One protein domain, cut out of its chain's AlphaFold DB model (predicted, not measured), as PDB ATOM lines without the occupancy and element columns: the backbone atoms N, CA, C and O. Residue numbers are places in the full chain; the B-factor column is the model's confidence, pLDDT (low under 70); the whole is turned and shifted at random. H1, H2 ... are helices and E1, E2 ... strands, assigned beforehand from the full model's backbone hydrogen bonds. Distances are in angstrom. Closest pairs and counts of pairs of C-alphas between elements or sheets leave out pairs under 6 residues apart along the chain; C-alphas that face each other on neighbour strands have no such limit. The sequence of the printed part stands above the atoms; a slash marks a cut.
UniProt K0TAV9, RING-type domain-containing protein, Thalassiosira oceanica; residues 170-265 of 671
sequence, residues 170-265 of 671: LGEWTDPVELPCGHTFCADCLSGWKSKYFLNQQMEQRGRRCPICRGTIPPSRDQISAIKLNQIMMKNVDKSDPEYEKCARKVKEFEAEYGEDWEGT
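What this domain is: This is residues 170 to 265 of the 671 residues of the protein "RING-type domain-containing protein" of Thalassiosira oceanica (UniProt K0TAV9). A small head at one end, made of the strand hairpin E1 and E2 with the short helix H1 next to it, is joined by a long loop to a helical hairpin, H2 and H3, at the other end; the last short helix, H4, follows H3 where the chain comes back toward the middle. The printed part has 96 residues, with two strands and then four helices along the chain; the sheet, order E1, E2, is antiparallel, and the class is mostly helix. The whole is only just loose, close to compact, with a radius of gyration of the C-alphas of 15.3 A, and elongated, spanning 51 by 28 by 19 A.

Where its parts are: E1, residues 176 to 179, begins at C-alpha 176 (27.064, -0.678, -4.470), and E2 is residues 183 to 186. H1 is residues 187 to 193. H2, residues 221 to 236, is 22.6 A long; H3, residues 242 to 258, is 24.9 A. H4, residues 262 to 265, ends at C-alpha 265 (16.292, 9.671, 3.978).

How they stand to each other: In the hairpin of E1 and E2, N 177 and O 185 are 2.8 A apart, within hydrogen-bond range. The closest C-alphas of E1 and H1, those of Val 177 and Ala 187, are 5.4 A apart. H1 and H2 are apart. H2 and H3 form a helical hairpin: H2 touches H3 with residues 227 to 234 alone, closest at the C-alphas of Asn 230 and Cys 247, 5.2 A, at a steep tilt of 41 degrees, opposite ways. H3 and H4 are close but not clearly touching, with the C-alphas of Glu 255 and Trp 262 closest at 7.4 A. Every O i to N i+4 pair is within hydrogen-bond range in H1 and H2, and 12 of 13 in H3; H4 is too short for one.

The domain as a whole: The C-alphas of Glu 172 and Ser 240, the two farthest apart, are 52.2 A apart. The printed part has no cut. The link from H1 to H2, residues 194 to 220, is long. Confidence is under 70 at residues 195 to 208 and 264 to 265.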
ATOM      1  N   LEU A 170      37.091  -5.088   1.507       85.31
ATOM      2  CA  LEU A 170      38.294  -4.866   0.688       85.31
ATOM      3  C   LEU A 170      38.320  -5.647  -0.647       85.31
ATOM      4  O   LEU A 170      39.387  -5.850  -1.228       85.31
ATOM      5  N   GLY A 171      37.154  -6.078  -1.133       84.69
ATOM      6  CA  GLY A 171      36.940  -6.595  -2.488       84.69
ATOM      7  C   GLY A 171      36.130  -5.626  -3.355       84.69
ATOM      8  O   GLY A 171      35.695  -4.572  -2.876       84.69
ATOM      9  N   GLU A 172      35.924  -6.014  -4.613       84.12
ATOM     10  CA  GLU A 172      35.053  -5.331  -5.585       84.12
ATOM     11  C   GLU A 172      33.638  -5.106  -5.019       84.12
ATOM     12  O   GLU A 172      33.125  -5.926  -4.244       84.12
ATOM     13  N   TRP A 173      32.977  -4.016  -5.418       81.94
ATOM     14  CA  TRP A 173      31.588  -3.768  -5.029       81.94
ATOM     15  C   TRP A 173      30.624  -4.840  -5.569       81.94
ATOM     16  O   TRP A 173      30.634  -5.197  -6.742       81.94
ATOM     17  N   THR A 174      29.747  -5.332  -4.693       81.19
ATOM     18  CA  THR A 174      28.576  -6.159  -5.028       81.19
ATOM     19  C   THR A 174      27.362  -5.442  -4.454       81.19
ATOM     20  O   THR A 174      27.338  -5.245  -3.240       81.19
ATOM     21  N   ASP A 175      26.413  -5.022  -5.298       80.19
ATOM     22  CA  ASP A 175      25.308  -4.115  -4.921       80.19
ATOM     23  C   ASP A 175      25.839  -2.824  -4.232       80.19
ATOM     24  O   ASP A 175      25.901  -2.739  -3.001       80.19
ATOM     25  N   PRO A 176      26.389  -1.861  -5.006       85.88
ATOM     26  CA  PRO A 176      27.064  -0.678  -4.470       85.88
ATOM     27  C   PRO A 176      26.081   0.341  -3.875       85.88
ATOM     28  O   PRO A 176      25.444   1.114  -4.583       85.88
ATOM     29  N   VAL A 177      26.047   0.420  -2.548       84.38
ATOM     30  CA  VAL A 177      25.215   1.365  -1.800       84.38
ATOM     31  C   VAL A 177      26.034   2.573  -1.358       84.38
ATOM     32  O   VAL A 177      26.922   2.459  -0.505       84.38
ATOM     33  N   GLU A 178      25.705   3.743  -1.907       86.69
ATOM     34  CA  GLU A 178      26.259   5.033  -1.489       86.69
ATOM     35  C   GLU A 178      25.531   5.587  -0.248       86.69
ATOM     36  O   GLU A 178      24.307   5.541  -0.120       86.69
ATOM     37  N   LEU A 179      26.302   6.125   0.698       85.62
ATOM     38  CA  LEU A 179      25.786   6.838   1.865       85.62
ATOM     39  C   LEU A 179      25.628   8.343   1.594       85.62
ATOM     40  O   LEU A 179      26.457   8.899   0.880       85.62
ATOM     41  N   PRO A 180      24.732   9.068   2.304       82.94
ATOM     42  CA  PRO A 180      24.618  10.537   2.230       82.94
ATOM     43  C   PRO A 180      25.892  11.336   2.571       82.94
ATOM     44  O   PRO A 180      25.897  12.562   2.513       82.94
ATOM     45  N   CYS A 181      26.966  10.656   2.974       86.88
ATOM     46  CA  CYS A 181      28.293  11.215   3.193       86.88
ATOM     47  C   CYS A 181      29.294  10.900   2.061       86.88
ATOM     48  O   CYS A 181      30.495  11.032   2.294       86.88
ATOM     49  N   GLY A 182      28.839  10.453   0.884       85.94
ATOM     50  CA  GLY A 182      29.667  10.208  -0.307       85.94
ATOM     51  C   GLY A 182      30.580   8.980  -0.216       85.94
ATOM     52  O   GLY A 182      31.692   9.003  -0.732       85.94
ATOM     53  N   HIS A 183      30.173   7.943   0.525       88.94
ATOM     54  CA  HIS A 183      30.974   6.727   0.723       88.94
ATOM     55  C   HIS A 183      30.176   5.480   0.338       88.94
ATOM     56  O   HIS A 183      29.082   5.275   0.866       88.94
ATOM     57  N   THR A 184      30.756   4.637  -0.517       87.88
ATOM     58  CA  THR A 184      30.084   3.479  -1.126       87.88
ATOM     59  C   THR A 184      30.586   2.150  -0.564       87.88
ATOM     60  O   THR A 184      31.785   1.946  -0.344       87.88
ATOM     61  N   PHE A 185      29.658   1.226  -0.320       87.94
ATOM     62  CA  PHE A 185      29.923  -0.103   0.233       87.94
ATOM     63  C   PHE A 185      29.006  -1.141  -0.421       87.94
ATOM     64  O   PHE A 185      27.899  -0.798  -0.817       87.94
ATOM     65  N   CYS A 186      29.399  -2.418  -0.457       86.12
ATOM     66  CA  CYS A 186      28.463  -3.490  -0.813       86.12
ATOM     67  C   CYS A 186      27.260  -3.467   0.145       86.12
ATOM     68  O   CYS A 186      27.473  -3.392   1.363       86.12
ATOM     69  N   ALA A 187      26.031  -3.595  -0.357       79.50
ATOM     70  CA  ALA A 187      24.812  -3.582   0.450       79.50
ATOM     71  C   ALA A 187      24.879  -4.577   1.606       79.50
ATOM     72  O   ALA A 187      24.631  -4.218   2.755       79.50
ATOM     73  N   ASP A 188      25.318  -5.798   1.311       75.12
ATOM     74  CA  ASP A 188      25.535  -6.905   2.243       75.12
ATOM     75  C   ASP A 188      26.507  -6.515   3.384       75.12
ATOM     76  O   ASP A 188      26.265  -6.767   4.569       75.12
ATOM     77  N   CYS A 189      27.584  -5.797   3.043       81.81
ATOM     78  CA  CYS A 189      28.591  -5.320   3.992       81.81
ATOM     79  C   CYS A 189      28.079  -4.159   4.853       81.81
ATOM     80  O   CYS A 189      28.287  -4.157   6.066       81.81
ATOM     81  N   LEU A 190      27.386  -3.188   4.252       80.50
ATOM     82  CA  LEU A 190      26.765  -2.080   4.976       80.50
ATOM     83  C   LEU A 190      25.640  -2.578   5.896       80.50
ATOM     84  O   LEU A 190      25.529  -2.145   7.040       80.50
ATOM     85  N   SER A 191      24.835  -3.519   5.409       72.88
ATOM     86  CA  SER A 191      23.771  -4.209   6.139       72.88
ATOM     87  C   SER A 191      24.338  -4.976   7.337       72.88
ATOM     88  O   SER A 191      23.773  -4.905   8.424       72.88
ATOM     89  N   GLY A 192      25.488  -5.645   7.180       71.25
ATOM     90  CA  GLY A 192      26.224  -6.293   8.273       71.25
ATOM     91  C   GLY A 192      26.978  -5.343   9.219       71.25
ATOM     92  O   GLY A 192      27.298  -5.743  10.338       71.25
ATOM     93  N   TRP A 193      27.263  -4.102   8.804       75.19
ATOM     94  CA  TRP A 193      27.837  -3.055   9.662       75.19
ATOM     95  C   TRP A 193      26.774  -2.337  10.503       75.19
ATOM     96  O   TRP A 193      27.031  -1.993  11.661       75.19
ATOM     97  N   LYS A 194      25.579  -2.116   9.939       71.50
ATOM     98  CA  LYS A 194      24.424  -1.582  10.670       71.50
ATOM     99  C   LYS A 194      24.042  -2.522  11.818       71.50
ATOM    100  O   LYS A 194      24.057  -3.745  11.678       71.50
ATOM    101  N   SER A 195      23.618  -1.945  12.944       62.56
ATOM    102  CA  SER A 195      22.854  -2.705  13.942       62.56
ATOM    103  C   SER A 195      21.546  -3.141  13.289       62.56
ATOM    104  O   SER A 195      20.668  -2.315  13.034       62.56
ATOM    105  N   LYS A 196      21.422  -4.433  12.974       58.69
ATOM    106  CA  LYS A 196      20.166  -4.974  12.444       58.69
ATOM    107  C   LYS A 196      19.086  -5.070  13.525       58.69
ATOM    108  O   LYS A 196      17.909  -4.966  13.205       58.69
ATOM    109  N   TYR A 197      19.471  -5.247  14.796       57.06
ATOM    110  CA  TYR A 197      18.563  -5.698  15.854       57.06
ATOM    111  C   TYR A 197      18.705  -4.874  17.148       57.06
ATOM    112  O   TYR A 197      19.726  -4.914  17.827       57.06
ATOM    113  N   PHE A 198      17.632  -4.171  17.528       49.97
ATOM    114  CA  PHE A 198      17.580  -3.103  18.548       49.97
ATOM    115  C   PHE A 198      18.025  -3.441  19.992       49.97
ATOM    116  O   PHE A 198      17.983  -2.560  20.852       49.97
ATOM    117  N   LEU A 199      18.397  -4.682  20.321       47.16
ATOM    118  CA  LEU A 199      18.564  -5.108  21.720       47.16
ATOM    119  C   LEU A 199      19.941  -4.792  22.337       47.16
ATOM    120  O   LEU A 199      20.068  -4.780  23.560       47.16
ATOM    121  N   ASN A 200      20.962  -4.474  21.535       41.62
ATOM    122  CA  ASN A 200      22.334  -4.249  22.012       41.62
ATOM    123  C   ASN A 200      22.635  -2.781  22.388       41.62
ATOM    124  O   ASN A 200      23.598  -2.173  21.907       41.62
ATOM    125  N   GLN A 201      21.878  -2.228  23.347       43.53
ATOM    126  CA  GLN A 201      22.124  -0.881  23.906       43.53
ATOM    127  C   GLN A 201      23.573  -0.657  24.401       43.53
ATOM    128  O   GLN A 201      24.027   0.483  24.454       43.53
ATOM    129  N   GLN A 202      24.320  -1.719  24.735       36.41
ATOM    130  CA  GLN A 202      25.707  -1.632  25.215       36.41
ATOM    131  C   GLN A 202      26.807  -1.662  24.131       36.41
ATOM    132  O   GLN A 202      27.961  -1.420  24.480       36.41
ATOM    133  N   MET A 203      26.520  -1.937  22.848       43.88
ATOM    134  CA  MET A 203      27.583  -2.088  21.823       43.88
ATOM    135  C   MET A 203      27.559  -1.078  20.663       43.88
ATOM    136  O   MET A 203      28.593  -0.847  20.033       43.88
ATOM    137  N   GLU A 204      26.419  -0.468  20.335       49.19
ATOM    138  CA  GLU A 204      26.165  -0.094  18.930       49.19
ATOM    139  C   GLU A 204      26.207   1.406  18.593       49.19
ATOM    140  O   GLU A 204      25.627   1.842  17.605       49.19
ATOM    141  N   GLN A 205      27.026   2.184  19.310       49.19
ATOM    142  CA  GLN A 205      27.477   3.525  18.873       49.19
ATOM    143  C   GLN A 205      28.384   3.497  17.614       49.19
ATOM    144  O   GLN A 205      28.756   4.545  17.079       49.19
ATOM    145  N   ARG A 206      28.788   2.301  17.150       52.31
ATOM    146  CA  ARG A 206      29.658   2.104  15.974       52.31
ATOM    147  C   ARG A 206      28.875   1.829  14.685       52.31
ATOM    148  O   ARG A 206      29.098   2.530  13.706       52.31
ATOM    149  N   GLY A 207      27.911   0.903  14.702       60.97
ATOM    150  CA  GLY A 207      27.130   0.518  13.513       60.97
ATOM    151  C   GLY A 207      26.165   1.585  12.971       60.97
ATOM    152  O   GLY A 207      25.607   1.424  11.894       60.97
ATOM    153  N   ARG A 208      25.972   2.695  13.696       69.38
ATOM    154  CA  ARG A 208      25.124   3.839  13.299       69.38
ATOM    155  C   ARG A 208      25.859   4.874  12.435       69.38
ATOM    156  O   ARG A 208      25.260   5.846  11.982       69.38
ATOM    157  N   ARG A 209      27.180   4.724  12.258       81.06
ATOM    158  CA  ARG A 209      28.053   5.738  11.642       81.06
ATOM    159  C   ARG A 209      28.985   5.124  10.603       81.06
ATOM    160  O   ARG A 209      29.452   4.003  10.786       81.06
ATOM    161  N   CYS A 210      29.231   5.855   9.517       85.19
ATOM    162  CA  CYS A 210      30.016   5.407   8.366       85.19
ATOM    163  C   CYS A 210      31.388   4.854   8.811       85.19
ATOM    164  O   CYS A 210      32.080   5.549   9.564       85.19
ATOM    165  N   PRO A 211      31.811   3.659   8.344       85.69
ATOM    166  CA  PRO A 211      33.110   3.073   8.690       85.69
ATOM    167  C   PRO A 211      34.302   4.012   8.459       85.69
ATOM    168  O   PRO A 211      35.267   3.975   9.219       85.69
ATOM    169  N   ILE A 212      34.213   4.861   7.428       84.75
ATOM    170  CA  ILE A 212      35.295   5.739   6.969       84.75
ATOM    171  C   ILE A 212      35.196   7.112   7.655       84.75
ATOM    172  O   ILE A 212      35.984   7.421   8.547       84.75
ATOM    173  N   CYS A 213      34.195   7.930   7.307       87.38
ATOM    174  CA  CYS A 213      34.093   9.318   7.785       87.38
ATOM    175  C   CYS A 213      33.325   9.507   9.108       87.38
ATOM    176  O   CYS A 213      33.295  10.610   9.648       87.38
ATOM    177  N   ARG A 214      32.682   8.457   9.641       85.12
ATOM    178  CA  ARG A 214      31.821   8.494  10.845       85.12
ATOM    179  C   ARG A 214      30.606   9.438  10.774       85.12
ATOM    180  O   ARG A 214      30.006   9.705  11.813       85.12
ATOM    181  N   GLY A 215      30.202   9.896   9.587       82.56
ATOM    182  CA  GLY A 215      28.890  10.528   9.383       82.56
ATOM    183  C   GLY A 215      27.738   9.560   9.686       82.56
ATOM    184  O   GLY A 215      27.925   8.343   9.607       82.56
ATOM    185  N   THR A 216      26.565  10.077  10.056       79.94
ATOM    186  CA  THR A 216      25.365   9.269  10.344       79.94
ATOM    187  C   THR A 216      24.962   8.435   9.127       79.94
ATOM    188  O   THR A 216      24.960   8.937   8.005       79.94
ATOM    189  N   ILE A 217      24.623   7.162   9.342       81.75
ATOM    190  CA  ILE A 217      24.060   6.293   8.303       81.75
ATOM    191  C   ILE A 217      22.529   6.296   8.450       81.75
ATOM    192  O   ILE A 217      22.063   6.095   9.570       81.75
ATOM    193  N   PRO A 218      21.743   6.452   7.369       80.81
ATOM    194  CA  PRO A 218      20.303   6.187   7.386       80.81
ATOM    195  C   PRO A 218      19.954   4.781   7.915       80.81
ATOM    196  O   PRO A 218      20.781   3.864   7.806       80.81
ATOM    197  N   PRO A 219      18.733   4.569   8.439       79.75
ATOM    198  CA  PRO A 219      18.336   3.304   9.060       79.75
ATOM    199  C   PRO A 219      18.388   2.112   8.084       79.75
ATOM    200  O   PRO A 219      18.508   2.266   6.865       79.75
ATOM    201  N   SER A 220      18.384   0.882   8.602       78.06
ATOM    202  CA  SER A 220      18.264  -0.339   7.789       78.06
ATOM    203  C   SER A 220      16.804  -0.643   7.427       78.06
ATOM    204  O   SER A 220      15.885  -0.211   8.125       78.06
ATOM    205  N   ARG A 221      16.586  -1.454   6.381       78.69
ATOM    206  CA  ARG A 221      15.257  -1.983   6.018       78.69
ATOM    207  C   ARG A 221      14.600  -2.728   7.191       78.69
ATOM    208  O   ARG A 221      13.410  -2.563   7.432       78.69
ATOM    209  N   ASP A 222      15.384  -3.467   7.979       80.00
ATOM    210  CA  ASP A 222      14.918  -4.124   9.209       80.00
ATOM    211  C   ASP A 222      14.509  -3.115  10.301       80.00
ATOM    212  O   ASP A 222      13.453  -3.266  10.918       80.00
ATOM    213  N   GLN A 223      15.291  -2.049  10.512       81.12
ATOM    214  CA  GLN A 223      14.960  -1.002  11.483       81.12
ATOM    215  C   GLN A 223      13.670  -0.264  11.103       81.12
ATOM    216  O   GLN A 223      12.773  -0.144  11.936       81.12
ATOM    217  N   ILE A 224      13.550   0.160   9.841       84.88
ATOM    218  CA  ILE A 224      12.339   0.773   9.270       84.88
ATOM    219  C   ILE A 224      11.134  -0.147   9.472       84.88
ATOM    220  O   ILE A 224      10.111   0.261  10.018       84.88
ATOM    221  N   SER A 225      11.279  -1.414   9.086       85.69
ATOM    222  CA  SER A 225      10.214  -2.405   9.158       85.69
ATOM    223  C   SER A 225       9.739  -2.670  10.591       85.69
ATOM    224  O   SER A 225       8.537  -2.765  10.857       85.69
ATOM    225  N   ALA A 226      10.669  -2.735  11.547       84.88
ATOM    226  CA  ALA A 226      10.325  -2.818  12.958       84.88
ATOM    227  C   ALA A 226       9.562  -1.565  13.424       84.88
ATOM    228  O   ALA A 226       8.569  -1.691  14.135       84.88
ATOM    229  N   ILE A 227       9.974  -0.357  13.032       87.38
ATOM    230  CA  ILE A 227       9.298   0.884  13.442       87.38
ATOM    231  C   ILE A 227       7.886   0.979  12.848       87.38
ATOM    232  O   ILE A 227       6.951   1.228  13.612       87.38
ATOM    233  N   LYS A 228       7.692   0.646  11.563       88.19
ATOM    234  CA  LYS A 228       6.360   0.549  10.928       88.19
ATOM    235  C   LYS A 228       5.436  -0.424  11.678       88.19
ATOM    236  O   LYS A 228       4.292  -0.080  11.981       88.19
ATOM    237  N   LEU A 229       5.951  -1.580  12.108       87.25
ATOM    238  CA  LEU A 229       5.220  -2.518  12.971       87.25
ATOM    239  C   LEU A 229       4.845  -1.909  14.339       87.25
ATOM    240  O   LEU A 229       3.723  -2.107  14.803       87.25
ATOM    241  N   ASN A 230       5.744  -1.166  15.001       86.94
ATOM    242  CA  ASN A 230       5.433  -0.521  16.290       86.94
ATOM    243  C   ASN A 230       4.383   0.597  16.120       86.94
ATOM    244  O   ASN A 230       3.492   0.720  16.957       86.94
ATOM    245  N   GLN A 231       4.423   1.350  15.016       89.00
ATOM    246  CA  GLN A 231       3.402   2.348  14.669       89.00
ATOM    247  C   GLN A 231       2.029   1.707  14.391       89.00
ATOM    248  O   GLN A 231       1.013   2.235  14.840       89.00
ATOM    249  N   ILE A 232       1.971   0.559  13.703       86.00
ATOM    250  CA  ILE A 232       0.720  -0.202  13.515       86.00
ATOM    251  C   ILE A 232       0.198  -0.733  14.856       86.00
ATOM    252  O   ILE A 232      -0.993  -0.624  15.139       86.00
ATOM    253  N   MET A 233       1.075  -1.229  15.733       82.56
ATOM    254  CA  MET A 233       0.677  -1.649  17.080       82.56
ATOM    255  C   MET A 233       0.074  -0.507  17.903       82.56
ATOM    256  O   MET A 233      -0.929  -0.715  18.572       82.56
ATOM    257  N   MET A 234       0.606   0.714  17.805       87.25
ATOM    258  CA  MET A 234       0.038   1.891  18.482       87.25
ATOM    259  C   MET A 234      -1.330   2.335  17.937       87.25
ATOM    260  O   MET A 234      -2.023   3.089  18.615       87.25
ATOM    261  N   LYS A 235      -1.726   1.893  16.735       86.88
ATOM    262  CA  LYS A 235      -3.069   2.127  16.172       86.88
ATOM    263  C   LYS A 235      -4.081   1.066  16.621       86.88
ATOM    264  O   LYS A 235      -5.256   1.382  16.763       86.88
ATOM    265  N   ASN A 236      -3.615  -0.161  16.865       80.25
ATOM    266  CA  ASN A 236      -4.454  -1.347  17.077       80.25
ATOM    267  C   ASN A 236      -4.463  -1.840  18.541       80.25
ATOM    268  O   ASN A 236      -4.934  -2.940  18.822       80.25
ATOM    269  N   VAL A 237      -3.893  -1.073  19.473       81.88
ATOM    270  CA  VAL A 237      -3.809  -1.401  20.904       81.88
ATOM    271  C   VAL A 237      -4.221  -0.180  21.721       81.88
ATOM    272  O   VAL A 237      -3.792   0.936  21.429       81.88
ATOM    273  N   ASP A 238      -5.037  -0.390  22.755       84.88
ATOM    274  CA  ASP A 238      -5.460   0.691  23.645       84.88
ATOM    275  C   ASP A 238      -4.277   1.320  24.407       84.88
ATOM    276  O   ASP A 238      -3.313   0.650  24.782       84.88
ATOM    277  N   LYS A 239      -4.384   2.623  24.691       86.94
ATOM    278  CA  LYS A 239      -3.332   3.416  25.343       86.94
ATOM    279  C   LYS A 239      -3.016   2.979  26.778       86.94
ATOM    280  O   LYS A 239      -1.991   3.395  27.309       86.94
ATOM    281  N   SER A 240      -3.874   2.171  27.403       82.56
ATOM    282  CA  SER A 240      -3.642   1.582  28.726       82.56
ATOM    283  C   SER A 240      -2.867   0.254  28.711       82.56
ATOM    284  O   SER A 240      -2.404  -0.166  29.774       82.56
ATOM    285  N   ASP A 241      -2.659  -0.401  27.557       81.81
ATOM    286  CA  ASP A 241      -1.775  -1.577  27.485       81.81
ATOM    287  C   ASP A 241      -0.308  -1.129  27.672       81.81
ATOM    288  O   ASP A 241       0.158  -0.242  26.948       81.81
ATOM    289  N   PRO A 242       0.470  -1.748  28.583       81.69
ATOM    290  CA  PRO A 242       1.899  -1.467  28.740       81.69
ATOM    291  C   PRO A 242       2.731  -1.572  27.449       81.69
ATOM    292  O   PRO A 242       3.803  -0.969  27.360       81.69
ATOM    293  N   GLU A 243       2.269  -2.317  26.441       76.69
ATOM    294  CA  GLU A 243       2.918  -2.382  25.132       76.69
ATOM    295  C   GLU A 243       2.735  -1.098  24.291       76.69
ATOM    296  O   GLU A 243       3.608  -0.820  23.468       76.69
ATOM    297  N   TYR A 244       1.691  -0.279  24.508       85.25
ATOM    298  CA  TYR A 244       1.512   1.003  23.801       85.25
ATOM    299  C   TYR A 244       2.656   1.971  24.128       85.25
ATOM    300  O   TYR A 244       3.372   2.406  23.229       85.25
ATOM    301  N   GLU A 245       2.895   2.243  25.416       85.56
ATOM    302  CA  GLU A 245       3.969   3.139  25.884       85.56
ATOM    303  C   GLU A 245       5.355   2.628  25.449       85.56
ATOM    304  O   GLU A 245       6.252   3.384  25.077       85.56
ATOM    305  N   LYS A 246       5.522   1.305  25.424       82.31
ATOM    306  CA  LYS A 246       6.742   0.618  24.991       82.31
ATOM    307  C   LYS A 246       6.988   0.735  23.480       82.31
ATOM    308  O   LYS A 246       8.151   0.810  23.079       82.31
ATOM    309  N   CYS A 247       5.935   0.762  22.660       85.31
ATOM    310  CA  CYS A 247       6.012   1.081  21.231       85.31
ATOM    311  C   CYS A 247       6.280   2.575  21.021       85.31
ATOM    312  O   CYS A 247       7.242   2.920  20.337       85.31
ATOM    313  N   ALA A 248       5.511   3.446  21.682       88.25
ATOM    314  CA  ALA A 248       5.643   4.900  21.603       88.25
ATOM    315  C   ALA A 248       7.059   5.365  21.961       88.25
ATOM    316  O   ALA A 248       7.650   6.169  21.241       88.25
ATOM    317  N   ARG A 249       7.654   4.790  23.013       88.75
ATOM    318  CA  ARG A 249       9.045   5.052  23.392       88.75
ATOM    319  C   ARG A 249      10.043   4.648  22.301       88.75
ATOM    320  O   ARG A 249      10.943   5.430  22.035       88.75
ATOM    321  N   LYS A 250       9.904   3.481  21.656       85.88
ATOM    322  CA  LYS A 250      10.810   3.071  20.556       85.88
ATOM    323  C   LYS A 250      10.684   3.977  19.333       85.88
ATOM    324  O   LYS A 250      11.693   4.321  18.734       85.88
ATOM    325  N   VAL A 251       9.448   4.315  18.959       88.31
ATOM    326  CA  VAL A 251       9.145   5.199  17.825       88.31
ATOM    327  C   VAL A 251       9.793   6.564  18.074       88.31
ATOM    328  O   VAL A 251      10.621   6.994  17.280       88.31
ATOM    329  N   LYS A 252       9.596   7.130  19.269       89.31
ATOM    330  CA  LYS A 252      10.237   8.376  19.706       89.31
ATOM    331  C   LYS A 252      11.767   8.294  19.835       89.31
ATOM    332  O   LYS A 252      12.452   9.267  19.539       89.31
ATOM    333  N   GLU A 253      12.320   7.166  20.288       86.06
ATOM    334  CA  GLU A 253      13.775   6.923  20.335       86.06
ATOM    335  C   GLU A 253      14.396   6.910  18.928       86.06
ATOM    336  O   GLU A 253      15.531   7.347  18.764       86.06
ATOM    337  N   PHE A 254      13.650   6.446  17.923       85.56
ATOM    338  CA  PHE A 254      14.064   6.401  16.521       85.56
ATOM    339  C   PHE A 254      13.884   7.755  15.812       85.56
ATOM    340  O   PHE A 254      14.808   8.231  15.160       85.56
ATOM    341  N   GLU A 255      12.746   8.427  16.002       88.25
ATOM    342  CA  GLU A 255      12.479   9.779  15.481       88.25
ATOM    343  C   GLU A 255      13.476  10.810  16.044       88.25
ATOM    344  O   GLU A 255      13.952  11.684  15.323       88.25
ATOM    345  N   ALA A 256      13.889  10.665  17.309       86.69
ATOM    346  CA  ALA A 256      14.941  11.490  17.909       86.69
ATOM    347  C   ALA A 256      16.363  11.192  17.378       86.69
ATOM    348  O   ALA A 256      17.279  11.971  17.643       86.69
ATOM    349  N   GLU A 257      16.567  10.080  16.661       81.75
ATOM    350  CA  GLU A 257      17.853   9.692  16.066       81.75
ATOM    351  C   GLU A 257      17.940  10.035  14.567       81.75
ATOM    352  O   GLU A 257      18.980  10.517  14.118       81.75
ATOM    353  N   TYR A 258      16.860   9.815  13.807       81.75
ATOM    354  CA  TYR A 258      16.827   9.967  12.343       81.75
ATOM    355  C   TYR A 258      15.958  11.140  11.845       81.75
ATOM    356  O   TYR A 258      15.960  11.426  10.650       81.75
ATOM    357  N   GLY A 259      15.259  11.842  12.743       82.94
ATOM    358  CA  GLY A 259      14.246  12.848  12.410       82.94
ATOM    359  C   GLY A 259      12.856  12.237  12.200       82.94
ATOM    360  O   GLY A 259      12.711  11.022  12.094       82.94
ATOM    361  N   GLU A 260      11.826  13.084  12.139       78.62
ATOM    362  CA  GLU A 260      10.442  12.662  11.860       78.62
ATOM    363  C   GLU A 260      10.265  12.288  10.371       78.62
ATOM    364  O   GLU A 260       9.688  11.248  10.064       78.62
ATOM    365  N   ASP A 261      10.875  13.047   9.451       78.38
ATOM    366  CA  ASP A 261      10.853  12.821   7.991       78.38
ATOM    367  C   ASP A 261      11.814  11.702   7.512       78.38
ATOM    368  O   ASP A 261      12.345  11.740   6.396       78.38
ATOM    369  N   TRP A 262      12.081  10.691   8.347       78.69
ATOM    370  CA  TRP A 262      13.089   9.655   8.075       78.69
ATOM    371  C   TRP A 262      12.820   8.864   6.784       78.69
ATOM    372  O   TRP A 262      13.779   8.423   6.146       78.69
ATOM    373  N   GLU A 263      11.558   8.738   6.349       71.94
ATOM    374  CA  GLU A 263      11.177   8.098   5.077       71.94
ATOM    375  C   GLU A 263      11.831   8.770   3.855       71.94
ATOM    376  O   GLU A 263      12.220   8.080   2.913       71.94
ATOM    377  N   GLY A 264      12.063  10.089   3.896       67.38
ATOM    378  CA  GLY A 264      12.770  10.825   2.840       67.38
ATOM    379  C   GLY A 264      14.289  10.605   2.817       67.38
ATOM    380  O   GLY A 264      14.955  11.031   1.876       67.38
ATOM    381  N   THR A 265      14.847   9.940   3.835       65.19
ATOM    382  CA  THR A 265      16.292   9.671   3.978       65.19
ATOM    383  C   THR A 265      16.669   8.207   3.739       65.19
ATOM    384  O   THR A 265      17.846   7.848   3.823       65.19
TER     385      THR A 265